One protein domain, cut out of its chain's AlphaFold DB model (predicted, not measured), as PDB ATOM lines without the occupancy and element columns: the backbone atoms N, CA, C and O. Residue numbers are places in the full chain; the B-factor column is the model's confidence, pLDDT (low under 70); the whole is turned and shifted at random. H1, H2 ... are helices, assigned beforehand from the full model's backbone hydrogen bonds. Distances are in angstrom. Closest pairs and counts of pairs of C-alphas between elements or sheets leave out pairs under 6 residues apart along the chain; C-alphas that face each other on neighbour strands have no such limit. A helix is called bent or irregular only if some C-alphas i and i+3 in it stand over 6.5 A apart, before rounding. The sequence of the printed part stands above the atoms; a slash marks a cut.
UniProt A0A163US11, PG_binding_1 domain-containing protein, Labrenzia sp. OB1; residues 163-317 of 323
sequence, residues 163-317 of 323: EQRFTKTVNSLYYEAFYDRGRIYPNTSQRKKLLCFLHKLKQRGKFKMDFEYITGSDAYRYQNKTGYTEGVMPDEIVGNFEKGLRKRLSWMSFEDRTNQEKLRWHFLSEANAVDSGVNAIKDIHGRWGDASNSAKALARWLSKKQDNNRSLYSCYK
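Overview. This is residues 163 to 317 of the 323 residues of the protein "PG_binding_1 domain-containing protein" of Labrenzia sp. OB1 (UniProt A0A163US11). One long helix, H6, runs along most of the length of an elongated model; near its first residues H1 and H2, side by side and opposite ways, cross it nearly at right angles. H5 and then H3 lie along H6, and from its last residues H7 folds back toward the short H8, which packs between H7 and H2. The printed part has 155 residues with eight named helices, H1 to H8 in chain order, and no named strand: the class is all helix. The whole is compact, with a radius of gyration of the C-alphas of 16.6 A and spans of 49 by 30 by 27 A.

Arrangement. H1, residues 163 to 179, and H2, residues 188 to 203, form a helical hairpin; they touch, closest at the C-alphas of Tyr 174 and Leu 198, 5.8 A apart, at a shallow tilt of 33 degrees, only just short of steep. H3, residues 216 to 223, follows a long link. H4, residues 234 to 237, is close to H3 but not clearly touching it: C-alphas 218 and 237 are 6.5 A apart. H5, residues 241 to 250, and H6, residues 260 to 291, form a second helical hairpin, closest at C-alphas 245 and 267, 6.6 A apart. Residues 169 to 173 of H1 only just touch H6, with 3 pairs of C-alphas within 8 A, the closest being 173 and 264 at 6.7 A; the two helices are about perpendicular, at 79 degrees. H3 touches residues 273 to 284 of H6, the same way at a shallow tilt of 25 degrees; the C-alphas of Gly 216 and Gly 277 are the closest, at 3.8 A. H7, residues 293 to 307, touches H6 at a steep tilt of 50 degrees, opposite ways, closest at C-alphas 285 and 295, 5.2 A apart. H8, residues 312 to 316, touches H7, closest at C-alphas 306 and 314, 4.2 A apart. H8 also touches H2, closest at C-alphas 193 and 315, 5.6 A apart. In H1, H2, H3, H5 and H7 every O i to N i+4 pair is within hydrogen-bond range; in H6 26 of 28 are, in H8 0 of 1 with 2 of 2 O i to N i+3 pairs, and H4 is too short for such a pair.

Along the chain. H1 begins at C-alpha 163, (37.009, -26.942, 36.472), and is 24.5 A long; H2 is 22.8 A, H5 14.3 A and H7 20.9 A. H6, 46.2 A long, runs from (24.198, -20.187, 46.163) to (61.472, 3.896, 59.092), with a kink of 51 degrees near residue 285; it is irregular, C-alphas 287 and 290 being 9.4 A apart. H8 ends at C-alpha 316, (41.829, -1.659, 44.584).

Size, cuts and confidence. The C-alphas of Glu 255 and Ala 291 are the two farthest apart, at 51.7 A. The printed part has no cut. The link from H2 to H3, residues 204 to 215, is long; residues 212 to 213 pair with residues 239 to 240, antiparallel. The mean pLDDT of the printed part is 83.8, and 16 residues are under 70, among them residues 226 to 232.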
ATOM      1  N   GLU A 163      36.845 -28.136  37.307       74.81
ATOM      2  CA  GLU A 163      37.009 -26.942  36.472       74.81
ATOM      3  C   GLU A 163      35.679 -26.356  35.989       74.81
ATOM      4  O   GLU A 163      35.460 -25.141  36.055       74.81
ATOM      5  N   GLN A 164      34.763 -27.216  35.534       71.19
ATOM      6  CA  GLN A 164      33.413 -26.798  35.151       71.19
ATOM      7  C   GLN A 164      32.677 -26.207  36.350       71.19
ATOM      8  O   GLN A 164      32.041 -25.161  36.237       71.19
ATOM      9  N   ARG A 165      32.823 -26.834  37.521       74.00
ATOM     10  CA  ARG A 165      32.242 -26.361  38.775       74.00
ATOM     11  C   ARG A 165      32.786 -24.997  39.176       74.00
ATOM     12  O   ARG A 165      32.002 -24.095  39.454       74.00
ATOM     13  N   PHE A 166      34.103 -24.820  39.141       81.69
ATOM     14  CA  PHE A 166      34.730 -23.533  39.424       81.69
ATOM     15  C   PHE A 166      34.213 -22.435  38.483       81.69
ATOM     16  O   PHE A 166      33.760 -21.381  38.932       81.69
ATOM     17  N   THR A 167      34.206 -22.706  37.176       77.44
ATOM     18  CA  THR A 167      33.707 -21.770  36.156       77.44
ATOM     19  C   THR A 167      32.241 -21.413  36.386       77.44
ATOM     20  O   THR A 167      31.873 -20.237  36.342       77.44
ATOM     21  N   LYS A 168      31.409 -22.414  36.694       74.75
ATOM     22  CA  LYS A 168      29.992 -22.248  37.021       74.75
ATOM     23  C   LYS A 168      29.794 -21.355  38.246       74.75
ATOM     24  O   LYS A 168      29.004 -20.417  38.178       74.75
ATOM     25  N   THR A 169      30.526 -21.598  39.334       79.38
ATOM     26  CA  THR A 169      30.455 -20.782  40.556       79.38
ATOM     27  C   THR A 169      30.826 -19.328  40.277       79.38
ATOM     28  O   THR A 169      30.070 -18.428  40.637       79.38
ATOM     29  N   VAL A 170      31.943 -19.084  39.582       84.81
ATOM     30  CA  VAL A 170      32.382 -17.724  39.227       84.81
ATOM     31  C   VAL A 170      31.334 -17.012  38.365       84.81
ATOM     32  O   VAL A 170      30.999 -15.859  38.632       84.81
ATOM     33  N   ASN A 171      30.773 -17.687  37.358       78.81
ATOM     34  CA  ASN A 171      29.749 -17.101  36.491       78.81
ATOM     35  C   ASN A 171      28.451 -16.779  37.244       78.81
ATOM     36  O   ASN A 171      27.880 -15.709  37.030       78.81
ATOM     37  N   SER A 172      28.009 -17.673  38.131       75.81
ATOM     38  CA  SER A 172      26.798 -17.487  38.937       75.81
ATOM     39  C   SER A 172      26.929 -16.291  39.885       75.81
ATOM     40  O   SER A 172      26.101 -15.380  39.856       75.81
ATOM     41  N   LEU A 173      28.027 -16.223  40.643       82.12
ATOM     42  CA  LEU A 173      28.283 -15.109  41.558       82.12
ATOM     43  C   LEU A 173      28.462 -13.782  40.813       82.12
ATOM     44  O   LEU A 173      27.999 -12.747  41.286       82.12
ATOM     45  N   TYR A 174      29.089 -13.804  39.629       84.06
ATOM     46  CA  TYR A 174      29.217 -12.610  38.789       84.06
ATOM     47  C   TYR A 174      27.850 -12.095  38.362       84.06
ATOM     48  O   TYR A 174      27.569 -10.907  38.497       84.06
ATOM     49  N   TYR A 175      26.991 -12.994  37.884       76.00
ATOM     50  CA  TYR A 175      25.632 -12.665  37.483       76.00
ATOM     51  C   TYR A 175      24.839 -12.054  38.643       76.00
ATOM     52  O   TYR A 175      24.217 -11.003  38.484       76.00
ATOM     53  N   GLU A 176      24.873 -12.704  39.806       79.56
ATOM     54  CA  GLU A 176      24.176 -12.261  41.011       79.56
ATOM     55  C   GLU A 176      24.653 -10.874  41.431       79.56
ATOM     56  O   GLU A 176      23.849  -9.951  41.516       79.56
ATOM     57  N   ALA A 177      25.966 -10.695  41.596       82.06
ATOM     58  CA  ALA A 177      26.542  -9.412  41.965       82.06
ATOM     59  C   ALA A 177      26.233  -8.328  40.925       82.06
ATOM     60  O   ALA A 177      25.982  -7.187  41.298       82.06
ATOM     61  N   PHE A 178      26.207  -8.645  39.628       82.06
ATOM     62  CA  PHE A 178      26.009  -7.650  38.570       82.06
ATOM     63  C   PHE A 178      24.564  -7.147  38.486       82.06
ATOM     64  O   PHE A 178      24.345  -5.955  38.261       82.06
ATOM     65  N   TYR A 179      23.576  -8.016  38.703       74.50
ATOM     66  CA  TYR A 179      22.162  -7.629  38.634       74.50
ATOM     67  C   TYR A 179      21.541  -7.271  39.979       74.50
ATOM     68  O   TYR A 179      20.525  -6.576  40.001       74.50
ATOM     69  N   ASP A 180      22.136  -7.701  41.088       70.00
ATOM     70  CA  ASP A 180      21.686  -7.297  42.407       70.00
ATOM     71  C   ASP A 180      22.027  -5.821  42.664       70.00
ATOM     72  O   ASP A 180      23.184  -5.446  42.866       70.00
ATOM     73  N   ARG A 181      21.005  -4.960  42.642       63.72
ATOM     74  CA  ARG A 181      21.114  -3.525  42.947       63.72
ATOM     75  C   ARG A 181      21.003  -3.259  44.454       63.72
ATOM     76  O   ARG A 181      20.257  -2.379  44.868       63.72
ATOM     77  N   GLY A 182      21.747  -4.016  45.263       61.25
ATOM     78  CA  GLY A 182      21.958  -3.721  46.684       61.25
ATOM     79  C   GLY A 182      21.128  -4.523  47.688       61.25
ATOM     80  O   GLY A 182      21.158  -4.177  48.864       61.25
ATOM     81  N   ARG A 183      20.415  -5.584  47.281       70.81
ATOM     82  CA  ARG A 183      19.717  -6.470  48.236       70.81
ATOM     83  C   ARG A 183      20.676  -7.441  48.916       70.81
ATOM     84  O   ARG A 183      20.576  -7.668  50.112       70.81
ATOM     85  N   ILE A 184      21.576  -8.026  48.140       69.06
ATOM     86  CA  ILE A 184      22.536  -9.048  48.567       69.06
ATOM     87  C   ILE A 184      23.900  -8.406  48.836       69.06
ATOM     88  O   ILE A 184      24.592  -8.785  49.779       69.06
ATOM     89  N   TYR A 185      24.269  -7.391  48.049       73.00
ATOM     90  CA  TYR A 185      25.521  -6.645  48.189       73.00
ATOM     91  C   TYR A 185      25.257  -5.146  48.429       73.00
ATOM     92  O   TYR A 185      25.478  -4.332  47.526       73.00
ATOM     93  N   PRO A 186      24.792  -4.745  49.630       67.00
ATOM     94  CA  PRO A 186      24.428  -3.354  49.920       67.00
ATOM     95  C   PRO A 186      25.632  -2.396  49.879       67.00
ATOM     96  O   PRO A 186      25.488  -1.214  49.564       67.00
ATOM     97  N   ASN A 187      26.848  -2.889  50.140       83.69
ATOM     98  CA  ASN A 187      28.060  -2.085  50.037       83.69
ATOM     99  C   ASN A 187      28.521  -1.971  48.573       83.69
ATOM    100  O   ASN A 187      29.134  -2.881  48.013       83.69
ATOM    101  N   THR A 188      28.277  -0.807  47.967       82.50
ATOM    102  CA  THR A 188      28.612  -0.536  46.558       82.50
ATOM    103  C   THR A 188      30.109  -0.679  46.258       82.50
ATOM    104  O   THR A 188      30.476  -1.165  45.189       82.50
ATOM    105  N   SER A 189      30.989  -0.285  47.183       83.12
ATOM    106  CA  SER A 189      32.443  -0.403  47.000       83.12
ATOM    107  C   SER A 189      32.883  -1.869  47.008       83.12
ATOM    108  O   SER A 189      33.582  -2.318  46.097       83.12
ATOM    109  N   GLN A 190      32.393  -2.644  47.978       81.25
ATOM    110  CA  GLN A 190      32.655  -4.081  48.068       81.25
ATOM    111  C   GLN A 190      32.125  -4.822  46.835       81.25
ATOM    112  O   GLN A 190      32.836  -5.628  46.241       81.25
ATOM    113  N   ARG A 191      30.909  -4.489  46.390       85.31
ATOM    114  CA  ARG A 191      30.298  -5.050  45.179       85.31
ATOM    115  C   ARG A 191      31.132  -4.772  43.924       85.31
ATOM    116  O   ARG A 191      31.329  -5.673  43.114       85.31
ATOM    117  N   LYS A 192      31.657  -3.550  43.761       85.94
ATOM    118  CA  LYS A 192      32.533  -3.192  42.627       85.94
ATOM    119  C   LYS A 192      33.825  -4.012  42.619       85.94
ATOM    120  O   LYS A 192      34.217  -4.522  41.570       85.94
ATOM    121  N   LYS A 193      34.463  -4.184  43.782       87.50
ATOM    122  CA  LYS A 193      35.657  -5.035  43.918       87.50
ATOM    123  C   LYS A 193      35.346  -6.497  43.604       87.50
ATOM    124  O   LYS A 193      36.061  -7.113  42.821       87.50
ATOM    125  N   LEU A 194      34.239  -7.016  44.140       86.94
ATOM    126  CA  LEU A 194      33.754  -8.369  43.877       86.94
ATOM    127  C   LEU A 194      33.558  -8.616  42.375       86.94
ATOM    128  O   LEU A 194      34.076  -9.594  41.836       86.94
ATOM    129  N   LEU A 195      32.868  -7.706  41.684       87.31
ATOM    130  CA  LEU A 195      32.683  -7.775  40.233       87.31
ATOM    131  C   LEU A 195      34.015  -7.770  39.487       87.31
ATOM    132  O   LEU A 195      34.196  -8.555  38.559       87.31
ATOM    133  N   CYS A 196      34.965  -6.939  39.917       90.50
ATOM    134  CA  CYS A 196      36.302  -6.908  39.338       90.50
ATOM    135  C   CYS A 196      37.050  -8.242  39.525       90.50
ATOM    136  O   CYS A 196      37.599  -8.769  38.556       90.50
ATOM    137  N   PHE A 197      37.017  -8.847  40.719       92.06
ATOM    138  CA  PHE A 197      37.636 -10.157  40.969       92.06
ATOM    139  C   PHE A 197      37.034 -11.249  40.093       92.06
ATOM    140  O   PHE A 197      37.752 -11.974  39.405       92.06
ATOM    141  N   LEU A 198      35.706 -11.336  40.082       90.44
ATOM    142  CA  LEU A 198      34.972 -12.326  39.307       90.44
ATOM    143  C   LEU A 198      35.225 -12.158  37.804       90.44
ATOM    144  O   LEU A 198      35.448 -13.146  37.107       90.44
ATOM    145  N   HIS A 199      35.282 -10.922  37.304       88.69
ATOM    146  CA  HIS A 199      35.624 -10.639  35.913       88.69
ATOM    147  C   HIS A 199      37.024 -11.154  35.547       88.69
ATOM    148  O   HIS A 199      37.188 -11.848  34.542       88.69
ATOM    149  N   LYS A 200      38.030 -10.889  36.389       90.81
ATOM    150  CA  LYS A 200      39.400 -11.388  36.188       90.81
ATOM    151  C   LYS A 200      39.468 -12.915  36.212       90.81
ATOM    152  O   LYS A 200      40.110 -13.510  35.352       90.81
ATOM    153  N   LEU A 201      38.754 -13.562  37.136       91.00
ATOM    154  CA  LEU A 201      38.663 -15.025  37.189       91.00
ATOM    155  C   LEU A 201      38.049 -15.606  35.918       91.00
ATOM    156  O   LEU A 201      38.530 -16.626  35.433       91.00
ATOM    157  N   LYS A 202      37.035 -14.964  35.330       86.62
ATOM    158  CA  LYS A 202      36.466 -15.400  34.042       86.62
ATOM    159  C   LYS A 202      37.476 -15.339  32.897       86.62
ATOM    160  O   LYS A 202      37.413 -16.157  31.985       86.62
ATOM    161  N   GLN A 203      38.417 -14.404  32.955       83.94
ATOM    162  CA  GLN A 203      39.438 -14.211  31.931       83.94
ATOM    163  C   GLN A 203      40.687 -15.094  32.096       83.94
ATOM    164  O   GLN A 203      41.515 -15.127  31.188       83.94
ATOM    165  N   ARG A 204      40.823 -15.843  33.201       85.81
ATOM    166  CA  ARG A 204      42.031 -16.630  33.538       85.81
ATOM    167  C   ARG A 204      42.495 -17.623  32.463       85.81
ATOM    168  O   ARG A 204      43.679 -17.909  32.370       85.81
ATOM    169  N   GLY A 205      41.569 -18.162  31.666       79.50
ATOM    170  CA  GLY A 205      41.894 -19.084  30.570       79.50
ATOM    171  C   GLY A 205      42.333 -18.376  29.284       79.50
ATOM    172  O   GLY A 205      42.943 -19.001  28.426       79.50
ATOM    173  N   LYS A 206      42.023 -17.079  29.149       79.44
ATOM    174  CA  LYS A 206      42.360 -16.245  27.984       79.44
ATOM    175  C   LYS A 206      43.654 -15.458  28.204       79.44
ATOM    176  O   LYS A 206      44.423 -15.265  27.269       79.44
ATOM    177  N   PHE A 207      43.911 -15.021  29.436       82.88
ATOM    178  CA  PHE A 207      45.093 -14.240  29.799       82.88
ATOM    179  C   PHE A 207      45.787 -14.823  31.028       82.88
ATOM    180  O   PHE A 207      45.136 -15.321  31.943       82.88
ATOM    181  N   LYS A 208      47.118 -14.682  31.093       90.62
ATOM    182  CA  LYS A 208      47.899 -15.007  32.295       90.62
ATOM    183  C   LYS A 208      47.614 -13.973  33.388       90.62
ATOM    184  O   LYS A 208      48.241 -12.912  33.421       90.62
ATOM    185  N   MET A 209      46.638 -14.282  34.234       93.31
ATOM    186  CA  MET A 209      46.223 -13.455  35.366       93.31
ATOM    187  C   MET A 209      47.095 -13.714  36.598       93.31
ATOM    188  O   MET A 209      47.577 -14.825  36.809       93.31
ATOM    189  N   ASP A 210      47.284 -12.677  37.406       94.31
ATOM    190  CA  ASP A 210      48.030 -12.713  38.662       94.31
ATOM    191  C   ASP A 210      47.045 -12.616  39.837       94.31
ATOM    192  O   ASP A 210      46.454 -11.568  40.107       94.31
ATOM    193  N   PHE A 211      46.840 -13.748  40.507       95.31
ATOM    194  CA  PHE A 211      45.915 -13.897  41.633       95.31
ATOM    195  C   PHE A 211      46.625 -13.940  42.985       95.31
ATOM    196  O   PHE A 211      46.028 -14.372  43.974       95.31
ATOM    197  N   GLU A 212      47.895 -13.546  43.037       95.56
ATOM    198  CA  GLU A 212      48.639 -13.509  44.289       95.56
ATOM    199  C   GLU A 212      48.076 -12.443  45.222       95.56
ATOM    200  O   GLU A 212      47.706 -11.349  44.787       95.56
ATOM    201  N   TYR A 213      48.005 -12.774  46.508       95.38
ATOM    202  CA  TYR A 213      47.564 -11.850  47.539       95.38
ATOM    203  C   TYR A 213      48.233 -12.125  48.881       95.38
ATOM    204  O   TYR A 213      48.564 -13.258  49.199       95.38
ATOM    205  N   ILE A 214      48.400 -11.087  49.686       94.81
ATOM    206  CA  ILE A 214      48.853 -11.164  51.074       94.81
ATOM    207  C   ILE A 214      47.627 -11.013  51.973       94.81
ATOM    208  O   ILE A 214      46.793 -10.142  51.723       94.81
ATOM    209  N   THR A 215      47.500 -11.849  53.004       94.62
ATOM    210  CA  THR A 215      46.454 -11.687  54.026       94.62
ATOM    211  C   THR A 215      46.851 -10.612  55.039       94.62
ATOM    212  O   THR A 215      48.030 -10.308  55.213       94.62
ATOM    213  N   GLY A 216      45.881 -10.068  55.781       94.25
ATOM    214  CA  GLY A 216      46.187  -9.117  56.856       94.25
ATOM    215  C   GLY A 216      47.150  -9.696  57.900       94.25
ATOM    216  O   GLY A 216      48.120  -9.045  58.284       94.25
ATOM    217  N   SER A 217      46.940 -10.953  58.303       93.00
ATOM    218  CA  SER A 217      47.820 -11.645  59.250       93.00
ATOM    219  C   SER A 217      49.243 -11.816  58.728       93.00
ATOM    220  O   SER A 217      50.190 -11.634  59.492       93.00
ATOM    221  N   ASP A 218      49.415 -12.144  57.447       92.94
ATOM    222  CA  ASP A 218      50.747 -12.358  56.876       92.94
ATOM    223  C   ASP A 218      51.500 -11.035  56.710       92.94
ATOM    224  O   ASP A 218      52.698 -10.983  56.984       92.94
ATOM    225  N   ALA A 219      50.794  -9.944  56.386       92.81
ATOM    226  CA  ALA A 219      51.373  -8.602  56.364       92.81
ATOM    227  C   ALA A 219      51.924  -8.191  57.743       92.81
ATOM    228  O   ALA A 219      53.079  -7.770  57.841       92.81
ATOM    229  N   TYR A 220      51.147  -8.362  58.820       91.50
ATOM    230  CA  TYR A 220      51.612  -8.040  60.178       91.50
ATOM    231  C   TYR A 220      52.748  -8.958  60.646       91.50
ATOM    232  O   TYR A 220      53.718  -8.493  61.244       91.50
ATOM    233  N   ARG A 221      52.691 -10.260  60.338       89.19
ATOM    234  CA  ARG A 221      53.803 -11.183  60.635       89.19
ATOM    235  C   ARG A 221      55.087 -10.774  59.920       89.19
ATOM    236  O   ARG A 221      56.152 -10.823  60.525       89.19
ATOM    237  N   TYR A 222      54.990 -10.363  58.658       86.69
ATOM    238  CA  TYR A 222      56.133  -9.892  57.882       86.69
ATOM    239  C   TYR A 222      56.719  -8.594  58.445       86.69
ATOM    240  O   TYR A 222      57.938  -8.455  58.523       86.69
ATOM    241  N   GLN A 223      55.871  -7.671  58.910       85.31
ATOM    242  CA  GLN A 223      56.319  -6.446  59.577       85.31
ATOM    243  C   GLN A 223      57.069  -6.721  60.893       85.31
ATOM    244  O   GLN A 223      58.026  -6.011  61.188       85.31
ATOM    245  N   ASN A 224      56.689  -7.758  61.647       78.56
ATOM    246  CA  ASN A 224      57.310  -8.107  62.932       78.56
ATOM    247  C   ASN A 224      58.602  -8.939  62.830       78.56
ATOM    248  O   ASN A 224      59.211  -9.218  63.863       78.56
ATOM    249  N   LYS A 225      59.048  -9.352  61.634       71.06
ATOM    250  CA  LYS A 225      60.347 -10.028  61.486       71.06
ATOM    251  C   LYS A 225      61.477  -9.031  61.788       71.06
ATOM    252  O   LYS A 225      61.794  -8.167  60.973       71.06
ATOM    253  N   THR A 226      62.048  -9.131  62.989       52.31
ATOM    254  CA  THR A 226      63.128  -8.276  63.493       52.31
ATOM    255  C   THR A 226      64.470  -8.699  62.902       52.31
ATOM    256  O   THR A 226      64.994  -9.753  63.252       52.31
ATOM    257  N   GLY A 227      65.031  -7.852  62.038       52.72
ATOM    258  CA  GLY A 227      66.373  -8.006  61.471       52.72
ATOM    259  C   GLY A 227      66.357  -8.376  59.987       52.72
ATOM    260  O   GLY A 227      65.956  -9.472  59.621       52.72
ATOM    261  N   TYR A 228      66.822  -7.450  59.145       47.94
ATOM    262  CA  TYR A 228      67.209  -7.688  57.749       47.94
ATOM    263  C   TYR A 228      66.172  -8.392  56.848       47.94
ATOM    264  O   TYR A 228      66.433  -9.448  56.284       47.94
ATOM    265  N   THR A 229      65.042  -7.743  56.552       51.12
ATOM    266  CA  THR A 229      64.360  -7.961  55.253       51.12
ATOM    267  C   THR A 229      65.048  -7.182  54.120       51.12
ATOM    268  O   THR A 229      64.417  -6.821  53.127       51.12
ATOM    269  N   GLU A 230      66.355  -6.918  54.233       46.72
ATOM    270  CA  GLU A 230      67.170  -6.510  53.089       46.72
ATOM    271  C   GLU A 230      67.270  -7.708  52.135       46.72
ATOM    272  O   GLU A 230      68.126  -8.572  52.273       46.72
ATOM    273  N   GLY A 231      66.317  -7.795  51.203       53.12
ATOM    274  CA  GLY A 231      66.324  -8.761  50.101       53.12
ATOM    275  C   GLY A 231      65.134  -9.721  50.038       53.12
ATOM    276  O   GLY A 231      64.896 -10.292  48.977       53.12
ATOM    277  N   VAL A 232      64.342  -9.874  51.106       57.16
ATOM    278  CA  VAL A 232      63.173 -10.776  51.086       57.16
ATOM    279  C   VAL A 232      61.962 -10.044  50.522       57.16
ATOM    280  O   VAL A 232      61.301  -9.273  51.222       57.16
ATOM    281  N   MET A 233      61.664 -10.278  49.246       71.56
ATOM    282  CA  MET A 233      60.463  -9.744  48.611       71.56
ATOM    283  C   MET A 233      59.196 -10.319  49.272       71.56
ATOM    284  O   MET A 233      59.187 -11.492  49.650       71.56
ATOM    285  N   PRO A 234      58.093  -9.550  49.374       82.56
ATOM    286  CA  PRO A 234      56.828 -10.063  49.908       82.56
ATOM    287  C   PRO A 234      56.256 -11.282  49.165       82.56
ATOM    288  O   PRO A 234      55.339 -11.916  49.672       82.56
ATOM    289  N   ASP A 235      56.805 -11.636  48.000       83.31
ATOM    290  CA  ASP A 235      56.422 -12.796  47.190       83.31
ATOM    291  C   ASP A 235      56.514 -14.143  47.940       83.31
ATOM    292  O   ASP A 235      55.832 -15.092  47.571       83.31
ATOM    293  N   GLU A 236      57.281 -14.249  49.030       81.88
ATOM    294  CA  GLU A 236      57.357 -15.485  49.833       81.88
ATOM    295  C   GLU A 236      56.139 -15.732  50.734       81.88
ATOM    296  O   GLU A 236      55.912 -16.853  51.192       81.88
ATOM    297  N   ILE A 237      55.356 -14.690  51.020       86.94
ATOM    298  CA  ILE A 237      54.201 -14.758  51.930       86.94
ATOM    299  C   ILE A 237      52.866 -14.635  51.192       86.94
ATOM    300  O   ILE A 237      51.824 -14.425  51.815       86.94
ATOM    301  N   VAL A 238      52.887 -14.729  49.861       92.31
ATOM    302  CA  VAL A 238      51.680 -14.593  49.047       92.31
ATOM    303  C   VAL A 238      50.883 -15.896  49.041       92.31
ATOM    304  O   VAL A 238      51.380 -16.985  48.756       92.31
ATOM    305  N   GLY A 239      49.595 -15.773  49.327       93.62
ATOM    306  CA  GLY A 239      48.584 -16.734  48.924       93.62
ATOM    307  C   GLY A 239      48.203 -16.549  47.455       93.62
ATOM    308  O   GLY A 239      48.642 -15.625  46.774       93.62
ATOM    309  N   ASN A 240      47.332 -17.426  46.959       94.69
ATOM    310  CA  ASN A 240      46.761 -17.317  45.619       94.69
ATOM    311  C   ASN A 240      45.238 -17.449  45.702       94.69
ATOM    312  O   ASN A 240      44.732 -18.472  46.169       94.69
ATOM    313  N   PHE A 241      44.523 -16.414  45.260       93.75
ATOM    314  CA  PHE A 241      43.073 -16.293  45.411       93.75
ATOM    315  C   PHE A 241      42.331 -17.432  44.709       93.75
ATOM    316  O   PHE A 241      41.458 -18.073  45.292       93.75
ATOM    317  N   GLU A 242      42.698 -17.725  43.459       92.62
ATOM    318  CA  GLU A 242      42.069 -18.796  42.689       92.62
ATOM    319  C   GLU A 242      42.285 -20.154  43.366       92.62
ATOM    320  O   GLU A 242      41.335 -20.921  43.541       92.62
ATOM    321  N   LYS A 243      43.519 -20.439  43.795       91.75
ATOM    322  CA  LYS A 243      43.857 -21.679  44.502       91.75
ATOM    323  C   LYS A 243      43.101 -21.799  45.829       91.75
ATOM    324  O   LYS A 243      42.591 -22.877  46.130       91.75
ATOM    325  N   GLY A 244      43.010 -20.715  46.601       90.38
ATOM    326  CA  GLY A 244      42.258 -20.657  47.858       90.38
ATOM    327  C   GLY A 244      40.776 -20.951  47.647       90.38
ATOM    328  O   GLY A 244      40.219 -21.844  48.289       90.38
ATOM    329  N   LEU A 245      40.162 -20.293  46.662       90.00
ATOM    330  CA  LEU A 245      38.769 -20.524  46.294       90.00
ATOM    331  C   LEU A 245      38.533 -21.968  45.830       90.00
ATOM    332  O   LEU A 245      37.622 -22.626  46.328       90.00
ATOM    333  N   ARG A 246      39.379 -22.500  44.938       88.81
ATOM    334  CA  ARG A 246      39.304 -23.903  44.483       88.81
ATOM    335  C   ARG A 246      39.374 -24.880  45.649       88.81
ATOM    336  O   ARG A 246      38.561 -25.799  45.717       88.81
ATOM    337  N   LYS A 247      40.303 -24.653  46.580       87.81
ATOM    338  CA  LYS A 247      40.443 -25.468  47.788       87.81
ATOM    339  C   LYS A 247      39.177 -25.418  48.641       87.81
ATOM    340  O   LYS A 247      38.736 -26.456  49.105       87.81
ATOM    341  N   ARG A 248      38.550 -24.255  48.846       87.00
ATOM    342  CA  ARG A 248      37.284 -24.187  49.607       87.00
ATOM    343  C   ARG A 248      36.168 -24.965  48.924       87.00
ATOM    344  O   ARG A 248      35.490 -25.746  49.580       87.00
ATOM    345  N   LEU A 249      36.027 -24.800  47.610       83.75
ATOM    346  CA  LEU A 249      35.002 -25.496  46.834       83.75
ATOM    347  C   LEU A 249      35.193 -27.020  46.842       83.75
ATOM    348  O   LEU A 249      34.201 -27.750  46.826       83.75
ATOM    349  N   SER A 250      36.434 -27.519  46.908       82.38
ATOM    350  CA  SER A 250      36.690 -28.965  46.940       82.38
ATOM    351  C   SER A 250      36.197 -29.642  48.221       82.38
ATOM    352  O   SER A 250      35.825 -30.809  48.165       82.38
ATOM    353  N   TRP A 251      36.134 -28.926  49.350       79.19
ATOM    354  CA  TRP A 251      35.644 -29.466  50.631       79.19
ATOM    355  C   TRP A 251      34.121 -29.428  50.791       79.19
ATOM    356  O   TRP A 251      33.592 -30.015  51.729       79.19
ATOM    357  N   MET A 252      33.401 -28.743  49.901       78.94
ATOM    358  CA  MET A 252      31.941 -28.658  49.981       78.94
ATOM    359  C   MET A 252      31.285 -29.974  49.538       78.94
ATOM    360  O   MET A 252      31.755 -30.584  48.571       78.94
ATOM    361  N   SER A 253      30.180 -30.371  50.182       74.12
ATOM    362  CA  SER A 253      29.331 -31.474  49.704       74.12
ATOM    363  C   SER A 253      28.640 -31.111  48.386       74.12
ATOM    364  O   SER A 253      28.632 -29.949  47.969       74.12
ATOM    365  N   PHE A 254      28.047 -32.094  47.709       65.81
ATOM    366  CA  PHE A 254      27.300 -31.826  46.483       65.81
ATOM    367  C   PHE A 254      26.115 -30.874  46.720       65.81
ATOM    368  O   PHE A 254      25.972 -29.915  45.961       65.81
ATOM    369  N   GLU A 255      25.329 -31.069  47.787       66.62
ATOM    370  CA  GLU A 255      24.213 -30.175  48.139       66.62
ATOM    371  C   GLU A 255      24.701 -28.754  48.438       66.62
ATOM    372  O   GLU A 255      24.116 -27.765  48.002       66.62
ATOM    373  N   ASP A 256      25.832 -28.625  49.125       71.31
ATOM    374  CA  ASP A 256      26.377 -27.314  49.461       71.31
ATOM    375  C   ASP A 256      26.881 -26.574  48.227       71.31
ATOM    376  O   ASP A 256      26.762 -25.351  48.135       71.31
ATOM    377  N   ARG A 257      27.399 -27.304  47.238       65.56
ATOM    378  CA  ARG A 257      27.851 -26.726  45.968       65.56
ATOM    379  C   ARG A 257      26.701 -26.288  45.058       65.56
ATOM    380  O   ARG A 257      26.974 -25.667  44.029       65.56
ATOM    381  N   THR A 258      25.450 -26.623  45.371       60.34
ATOM    382  CA  THR A 258      24.259 -26.084  44.687       60.34
ATOM    383  C   THR A 258      23.609 -24.954  45.481       60.34
ATOM    384  O   THR A 258      22.812 -24.193  44.931       60.34
ATOM    385  N   ASN A 259      24.008 -24.774  46.741       71.25
ATOM    386  CA  ASN A 259      23.562 -23.684  47.586       71.25
ATOM    387  C   ASN A 259      24.329 -22.388  47.262       71.25
ATOM    388  O   ASN A 259      25.494 -22.197  47.624       71.25
ATOM    389  N   GLN A 260      23.640 -21.467  46.592       69.44
ATOM    390  CA  GLN A 260      24.198 -20.187  46.163       69.44
ATOM    391  C   GLN A 260      24.684 -19.320  47.334       69.44
ATOM    392  O   GLN A 260      25.701 -18.638  47.211       69.44
ATOM    393  N   GLU A 261      24.021 -19.379  48.488       72.94
ATOM    394  CA  GLU A 261      24.412 -18.600  49.662       72.94
ATOM    395  C   GLU A 261      25.722 -19.100  50.267       72.94
ATOM    396  O   GLU A 261      26.590 -18.298  50.615       72.94
ATOM    397  N   LYS A 262      25.904 -20.425  50.319       79.44
ATOM    398  CA  LYS A 262      27.158 -21.042  50.767       79.44
ATOM    399  C   LYS A 262      28.300 -20.742  49.800       79.44
ATOM    400  O   LYS A 262      29.378 -20.336  50.231       79.44
ATOM    401  N   LEU A 263      28.063 -20.865  48.490       81.69
ATOM    402  CA  LEU A 263      29.053 -20.492  47.471       81.69
ATOM    403  C   LEU A 263      29.480 -19.023  47.604       81.69
ATOM    404  O   LEU A 263      30.676 -18.717  47.589       81.69
ATOM    405  N   ARG A 264      28.506 -18.122  47.779       84.00
ATOM    406  CA  ARG A 264      28.739 -16.694  48.014       84.00
ATOM    407  C   ARG A 264      29.569 -16.472  49.271       84.00
ATOM    408  O   ARG A 264      30.539 -15.721  49.221       84.00
ATOM    409  N   TRP A 265      29.238 -17.145  50.370       84.06
ATOM    410  CA  TRP A 265      29.988 -17.047  51.621       84.06
ATOM    411  C   TRP A 265      31.461 -17.440  51.446       84.06
ATOM    412  O   TRP A 265      32.348 -16.689  51.850       84.06
ATOM    413  N   HIS A 266      31.742 -18.562  50.774       87.00
ATOM    414  CA  HIS A 266      33.120 -18.994  50.521       87.00
ATOM    415  C   HIS A 266      33.897 -18.003  49.654       87.00
ATOM    416  O   HIS A 266      35.067 -17.734  49.933       87.00
ATOM    417  N   PHE A 267      33.253 -17.437  48.633       88.69
ATOM    418  CA  PHE A 267      33.881 -16.423  47.795       88.69
ATOM    419  C   PHE A 267      34.171 -15.141  48.581       88.69
ATOM    420  O   PHE A 267      35.287 -14.627  48.542       88.69
ATOM    421  N   LEU A 268      33.176 -14.628  49.309       86.69
ATOM    422  CA  LEU A 268      33.320 -13.415  50.111       86.69
ATOM    423  C   LEU A 268      34.373 -13.586  51.207       86.69
ATOM    424  O   LEU A 268      35.104 -12.644  51.487       86.69
ATOM    425  N   SER A 269      34.506 -14.782  51.782       87.62
ATOM    426  CA  SER A 269      35.564 -15.092  52.746       87.62
ATOM    427  C   SER A 269      36.965 -14.904  52.147       87.62
ATOM    428  O   SER A 269      37.798 -14.243  52.766       87.62
ATOM    429  N   GLU A 270      37.215 -15.406  50.933       90.31
ATOM    430  CA  GLU A 270      38.489 -15.173  50.232       90.31
ATOM    431  C   GLU A 270      38.663 -13.695  49.849       90.31
ATOM    432  O   GLU A 270      39.732 -13.127  50.057       90.31
ATOM    433  N   ALA A 271      37.614 -13.031  49.350       90.19
ATOM    434  CA  ALA A 271      37.670 -11.611  48.990       90.19
ATOM    435  C   ALA A 271      38.001 -10.719  50.202       90.19
ATOM    436  O   ALA A 271      38.830  -9.812  50.105       90.19
ATOM    437  N   ASN A 272      37.421 -11.028  51.362       89.38
ATOM    438  CA  ASN A 272      37.677 -10.321  52.613       89.38
ATOM    439  C   ASN A 272      39.122 -10.516  53.103       89.38
ATOM    440  O   ASN A 272      39.674  -9.619  53.743       89.38
ATOM    441  N   ALA A 273      39.758 -11.652  52.798       92.00
ATOM    442  CA  ALA A 273      41.163 -11.882  53.131       92.00
ATOM    443  C   ALA A 273      42.095 -10.960  52.325       92.00
ATOM    444  O   ALA A 273      43.036 -10.396  52.888       92.00
ATOM    445  N   VAL A 274      41.782 -10.735  51.043       94.06
ATOM    446  CA  VAL A 274      42.478  -9.756  50.190       94.06
ATOM    447  C   VAL A 274      42.258  -8.333  50.709       94.06
ATOM    448  O   VAL A 274      43.226  -7.589  50.873       94.06
ATOM    449  N   ASP A 275      41.009  -7.965  51.029       91.94
ATOM    450  CA  ASP A 275      40.672  -6.646  51.590       91.94
ATOM    451  C   ASP A 275      41.453  -6.384  52.885       91.94
ATOM    452  O   ASP A 275      42.034  -5.312  53.067       91.94
ATOM    453  N   SER A 276      41.514  -7.388  53.761       94.12
ATOM    454  CA  SER A 276      42.248  -7.321  55.025       94.12
ATOM    455  C   SER A 276      43.748  -7.120  54.806       94.12
ATOM    456  O   SER A 276      44.366  -6.329  55.512       94.12
ATOM    457  N   GLY A 277      44.328  -7.785  53.806       95.38
ATOM    458  CA  GLY A 277      45.723  -7.596  53.415       95.38
ATOM    459  C   GLY A 277      46.034  -6.185  52.940       95.38
ATOM    460  O   GLY A 277      46.985  -5.568  53.414       95.38
ATOM    461  N   VAL A 278      45.199  -5.636  52.049       94.69
ATOM    462  CA  VAL A 278      45.349  -4.250  51.574       94.69
ATOM    463  C   VAL A 278      45.303  -3.269  52.739       94.69
ATOM    464  O   VAL A 278      46.128  -2.358  52.812       94.69
ATOM    465  N   ASN A 279      44.345  -3.446  53.648       94.56
ATOM    466  CA  ASN A 279      44.188  -2.561  54.795       94.56
ATOM    467  C   ASN A 279      45.366  -2.676  55.770       94.56
ATOM    468  O   ASN A 279      45.875  -1.650  56.209       94.56
ATOM    469  N   ALA A 280      45.847  -3.891  56.044       95.75
ATOM    470  CA  ALA A 280      47.011  -4.112  56.899       95.75
ATOM    471  C   ALA A 280      48.280  -3.478  56.315       95.75
ATOM    472  O   ALA A 280      48.995  -2.780  57.023       95.75
ATOM    473  N   ILE A 281      48.539  -3.647  55.012       94.62
ATOM    474  CA  ILE A 281      49.698  -3.028  54.348       94.62
ATOM    475  C   ILE A 281      49.632  -1.496  54.448       94.62
ATOM    476  O   ILE A 281      50.646  -0.857  54.729       94.62
ATOM    477  N   LYS A 282      48.445  -0.902  54.263       94.25
ATOM    478  CA  LYS A 282      48.243   0.548  54.416       94.25
ATOM    479  C   LYS A 282      48.465   1.025  55.850       94.25
ATOM    480  O   LYS A 282      49.133   2.034  56.037       94.25
ATOM    481  N   ASP A 283      47.937   0.311  56.841       94.69
ATOM    482  CA  ASP A 283      48.139   0.616  58.264       94.69
ATOM    483  C   ASP A 283      49.623   0.513  58.654       94.69
ATOM    484  O   ASP A 283      50.174   1.439  59.242       94.69
ATOM    485  N   ILE A 284      50.306  -0.559  58.239       91.38
ATOM    486  CA  ILE A 284      51.746  -0.756  58.458       91.38
ATOM    487  C   ILE A 284      52.552   0.394  57.847       91.38
ATOM    488  O   ILE A 284      53.417   0.959  58.516       91.38
ATOM    489  N   HIS A 285      52.267   0.767  56.598       90.75
ATOM    490  CA  HIS A 285      52.944   1.892  55.961       90.75
ATOM    491  C   HIS A 285      52.609   3.227  56.642       90.75
ATOM    492  O   HIS A 285      53.499   4.047  56.813       90.75
ATOM    493  N   GLY A 286      51.373   3.437  57.098       91.12
ATOM    494  CA  GLY A 286      50.997   4.645  57.836       91.12
ATOM    495  C   GLY A 286      51.723   4.790  59.178       91.12
ATOM    496  O   GLY A 286      52.091   5.898  59.552       91.12
ATOM    497  N   ARG A 287      51.961   3.681  59.892       90.31
ATOM    498  CA  ARG A 287      52.658   3.690  61.192       90.31
ATOM    499  C   ARG A 287      54.171   3.792  61.067       90.31
ATOM    500  O   ARG A 287      54.799   4.505  61.839       90.31
ATOM    501  N   TRP A 288      54.752   3.032  60.142       86.69
ATOM    502  CA  TRP A 288      56.203   2.859  60.060       86.69
ATOM    503  C   TRP A 288      56.831   3.593  58.881       86.69
ATOM    504  O   TRP A 288      58.008   3.934  58.944       86.69
ATOM    505  N   GLY A 289      56.068   3.830  57.812       82.06
ATOM    506  CA  GLY A 289      56.491   4.580  56.633       82.06
ATOM    507  C   GLY A 289      57.872   4.172  56.143       82.06
ATOM    508  O   GLY A 289      58.142   2.996  55.881       82.06
ATOM    509  N   ASP A 290      58.756   5.165  56.077       80.12
ATOM    510  CA  ASP A 290      60.131   4.979  55.641       80.12
ATOM    511  C   ASP A 290      61.103   4.506  56.739       80.12
ATOM    512  O   ASP A 290      62.263   4.203  56.448       80.12
ATOM    513  N   ALA A 291      60.652   4.387  57.985       82.44
ATOM    514  CA  ALA A 291      61.472   3.896  59.092       82.44
ATOM    515  C   ALA A 291      61.587   2.359  59.125       82.44
ATOM    516  O   ALA A 291      62.419   1.823  59.851       82.44
ATOM    517  N   SER A 292      60.782   1.631  58.336       84.25
ATOM    518  CA  SER A 292      60.820   0.164  58.253       84.25
ATOM    519  C   SER A 292      61.002  -0.321  56.816       84.25
ATOM    520  O   SER A 292      60.164  -0.075  55.947       84.25
ATOM    521  N   ASN A 293      62.071  -1.085  56.570       82.81
ATOM    522  CA  ASN A 293      62.315  -1.720  55.270       82.81
ATOM    523  C   ASN A 293      61.188  -2.694  54.892       82.81
ATOM    524  O   ASN A 293      60.744  -2.692  53.744       82.81
ATOM    525  N   SER A 294      60.648  -3.440  55.862       84.81
ATOM    526  CA  SER A 294      59.494  -4.320  55.644       84.81
ATOM    527  C   SER A 294      58.239  -3.536  55.244       84.81
ATOM    528  O   SER A 294      57.525  -3.939  54.325       84.81
ATOM    529  N   ALA A 295      57.978  -2.389  55.884       87.00
ATOM    530  CA  ALA A 295      56.845  -1.535  55.525       87.00
ATOM    531  C   ALA A 295      56.994  -0.956  54.106       87.00
ATOM    532  O   ALA A 295      56.043  -1.001  53.323       87.00
ATOM    533  N   LYS A 296      58.199  -0.489  53.738       87.38
ATOM    534  CA  LYS A 296      58.515  -0.044  52.367       87.38
ATOM    535  C   LYS A 296      58.314  -1.159  51.343       87.38
ATOM    536  O   LYS A 296      57.716  -0.919  50.295       87.38
ATOM    537  N   ALA A 297      58.816  -2.360  51.626       87.19
ATOM    538  CA  ALA A 297      58.728  -3.502  50.722       87.19
ATOM    539  C   ALA A 297      57.269  -3.895  50.456       87.19
ATOM    540  O   ALA A 297      56.873  -4.012  49.295       87.19
ATOM    541  N   LEU A 298      56.448  -3.999  51.507       89.75
ATOM    542  CA  LEU A 298      55.013  -4.274  51.387       89.75
ATOM    543  C   LEU A 298      54.281  -3.193  50.578       89.75
ATOM    544  O   LEU A 298      53.504  -3.521  49.680       89.75
ATOM    545  N   ALA A 299      54.549  -1.912  50.853       90.56
ATOM    546  CA  ALA A 299      53.920  -0.804  50.137       90.56
ATOM    547  C   ALA A 299      54.295  -0.790  48.643       90.56
ATOM    548  O   ALA A 299      53.417  -0.678  47.784       90.56
ATOM    549  N   ARG A 300      55.582  -0.972  48.313       89.94
ATOM    550  CA  ARG A 300      56.069  -1.046  46.923       89.94
ATOM    551  C   ARG A 300      55.499  -2.248  46.180       89.94
ATOM    552  O   ARG A 300      55.084  -2.110  45.030       89.94
ATOM    553  N   TRP A 301      55.454  -3.407  46.833       92.44
ATOM    554  CA  TRP A 301      54.865  -4.615  46.264       92.44
ATOM    555  C   TRP A 301      53.382  -4.410  45.948       92.44
ATOM    556  O   TRP A 301      52.956  -4.661  44.819       92.44
ATOM    557  N   LEU A 302      52.614  -3.857  46.896       93.69
ATOM    558  CA  LEU A 302      51.197  -3.566  46.689       93.69
ATOM    559  C   LEU A 302      50.994  -2.561  45.550       93.69
ATOM    560  O   LEU A 302      50.158  -2.812  44.687       93.69
ATOM    561  N   SER A 303      51.777  -1.476  45.496       92.38
ATOM    562  CA  SER A 303      51.699  -0.492  44.405       92.38
ATOM    563  C   SER A 303      51.951  -1.145  43.047       92.38
ATOM    564  O   SER A 303      51.125  -1.033  42.146       92.38
ATOM    565  N   LYS A 304      53.033  -1.924  42.914       92.44
ATOM    566  CA  LYS A 304      53.372  -2.629  41.669       92.44
ATOM    567  C   LYS A 304      52.256  -3.578  41.224       92.44
ATOM    568  O   LYS A 304      51.942  -3.659  40.037       92.44
ATOM    569  N   LYS A 305      51.639  -4.297  42.165       93.88
ATOM    570  CA  LYS A 305      50.495  -5.175  41.883       93.88
ATOM    571  C   LYS A 305      49.252  -4.364  41.496       93.88
ATOM    572  O   LYS A 305      48.558  -4.734  40.556       93.88
ATOM    573  N   GLN A 306      48.990  -3.234  42.148       93.38
ATOM    574  CA  GLN A 306      47.891  -2.322  41.804       93.38
ATOM    575  C   GLN A 306      48.052  -1.674  40.419       93.38
ATOM    576  O   GLN A 306      47.053  -1.438  39.740       93.38
ATOM    577  N   ASP A 307      49.285  -1.411  39.988       91.56
ATOM    578  CA  ASP A 307      49.610  -0.870  38.663       91.56
ATOM    579  C   ASP A 307      49.470  -1.910  37.539       91.56
ATOM    580  O   ASP A 307      49.294  -1.559  36.372       91.56
ATOM    581  N   ASN A 308      49.496  -3.200  37.877       92.00
ATOM    582  CA  ASN A 308      49.336  -4.283  36.919       92.00
ATOM    583  C   ASN A 308      47.854  -4.632  36.702       92.00
ATOM    584  O   ASN A 308      47.235  -5.319  37.515       92.00
ATOM    585  N   ASN A 309      47.302  -4.283  35.536       89.88
ATOM    586  CA  ASN A 309      45.920  -4.618  35.156       89.88
ATOM    587  C   ASN A 309      45.613  -6.128  35.142       89.88
ATOM    588  O   ASN A 309      44.446  -6.515  35.224       89.88
ATOM    589  N   ARG A 310      46.621  -7.005  35.066       91.88
ATOM    590  CA  ARG A 310      46.433  -8.466  35.169       91.88
ATOM    591  C   ARG A 310      46.443  -8.978  36.609       91.88
ATOM    592  O   ARG A 310      46.070 -10.125  36.829       91.88
ATOM    593  N   SER A 311      46.820  -8.146  37.578       94.19
ATOM    594  CA  SER A 311      46.775  -8.485  38.998       94.19
ATOM    595  C   SER A 311      45.380  -8.285  39.582       94.19
ATOM    596  O   SER A 311      44.666  -7.343  39.216       94.19
ATOM    597  N   LEU A 312      45.011  -9.126  40.549       93.25
ATOM    598  CA  LEU A 312      43.822  -8.951  41.384       93.25
ATOM    599  C   LEU A 312      43.821  -7.584  42.095       93.25
ATOM    600  O   LEU A 312      42.768  -6.960  42.230       93.25
ATOM    601  N   TYR A 313      44.994  -7.067  42.478       94.56
ATOM    602  CA  TYR A 313      45.104  -5.799  43.203       94.56
ATOM    603  C   TYR A 313      44.744  -4.565  42.380       94.56
ATOM    604  O   TYR A 313      44.375  -3.550  42.968       94.56
ATOM    605  N   SER A 314      44.745  -4.634  41.047       93.00
ATOM    606  CA  SER A 314      44.240  -3.522  40.223       93.00
ATOM    607  C   SER A 314      42.776  -3.167  40.532       93.00
ATOM    608  O   SER A 314      42.377  -2.020  40.361       93.00
ATOM    609  N   CYS A 315      41.994  -4.091  41.106       92.00
ATOM    610  CA  CYS A 315      40.636  -3.823  41.597       92.00
ATOM    611  C   CYS A 315      40.570  -2.868  42.807       92.00
ATOM    612  O   CYS A 315      39.480  -2.455  43.200       92.00
ATOM    613  N   TYR A 316      41.712  -2.543  43.420       90.06
ATOM    614  CA  TYR A 316      41.829  -1.659  44.584       90.06
ATOM    615  C   TYR A 316      42.333  -0.257  44.255       90.06
ATOM    616  O   TYR A 316      42.372   0.588  45.156       90.06
ATOM    617  N   LYS A 317      42.713   0.011  43.002       83.25
ATOM    618  CA  LYS A 317      42.972   1.383  42.567       83.25
ATOM    619  C   LYS A 317      41.667   2.171  42.608       83.25
ATOM    620  O   LYS A 317      40.614   1.665  42.223       83.25
TER     621      LYS A 317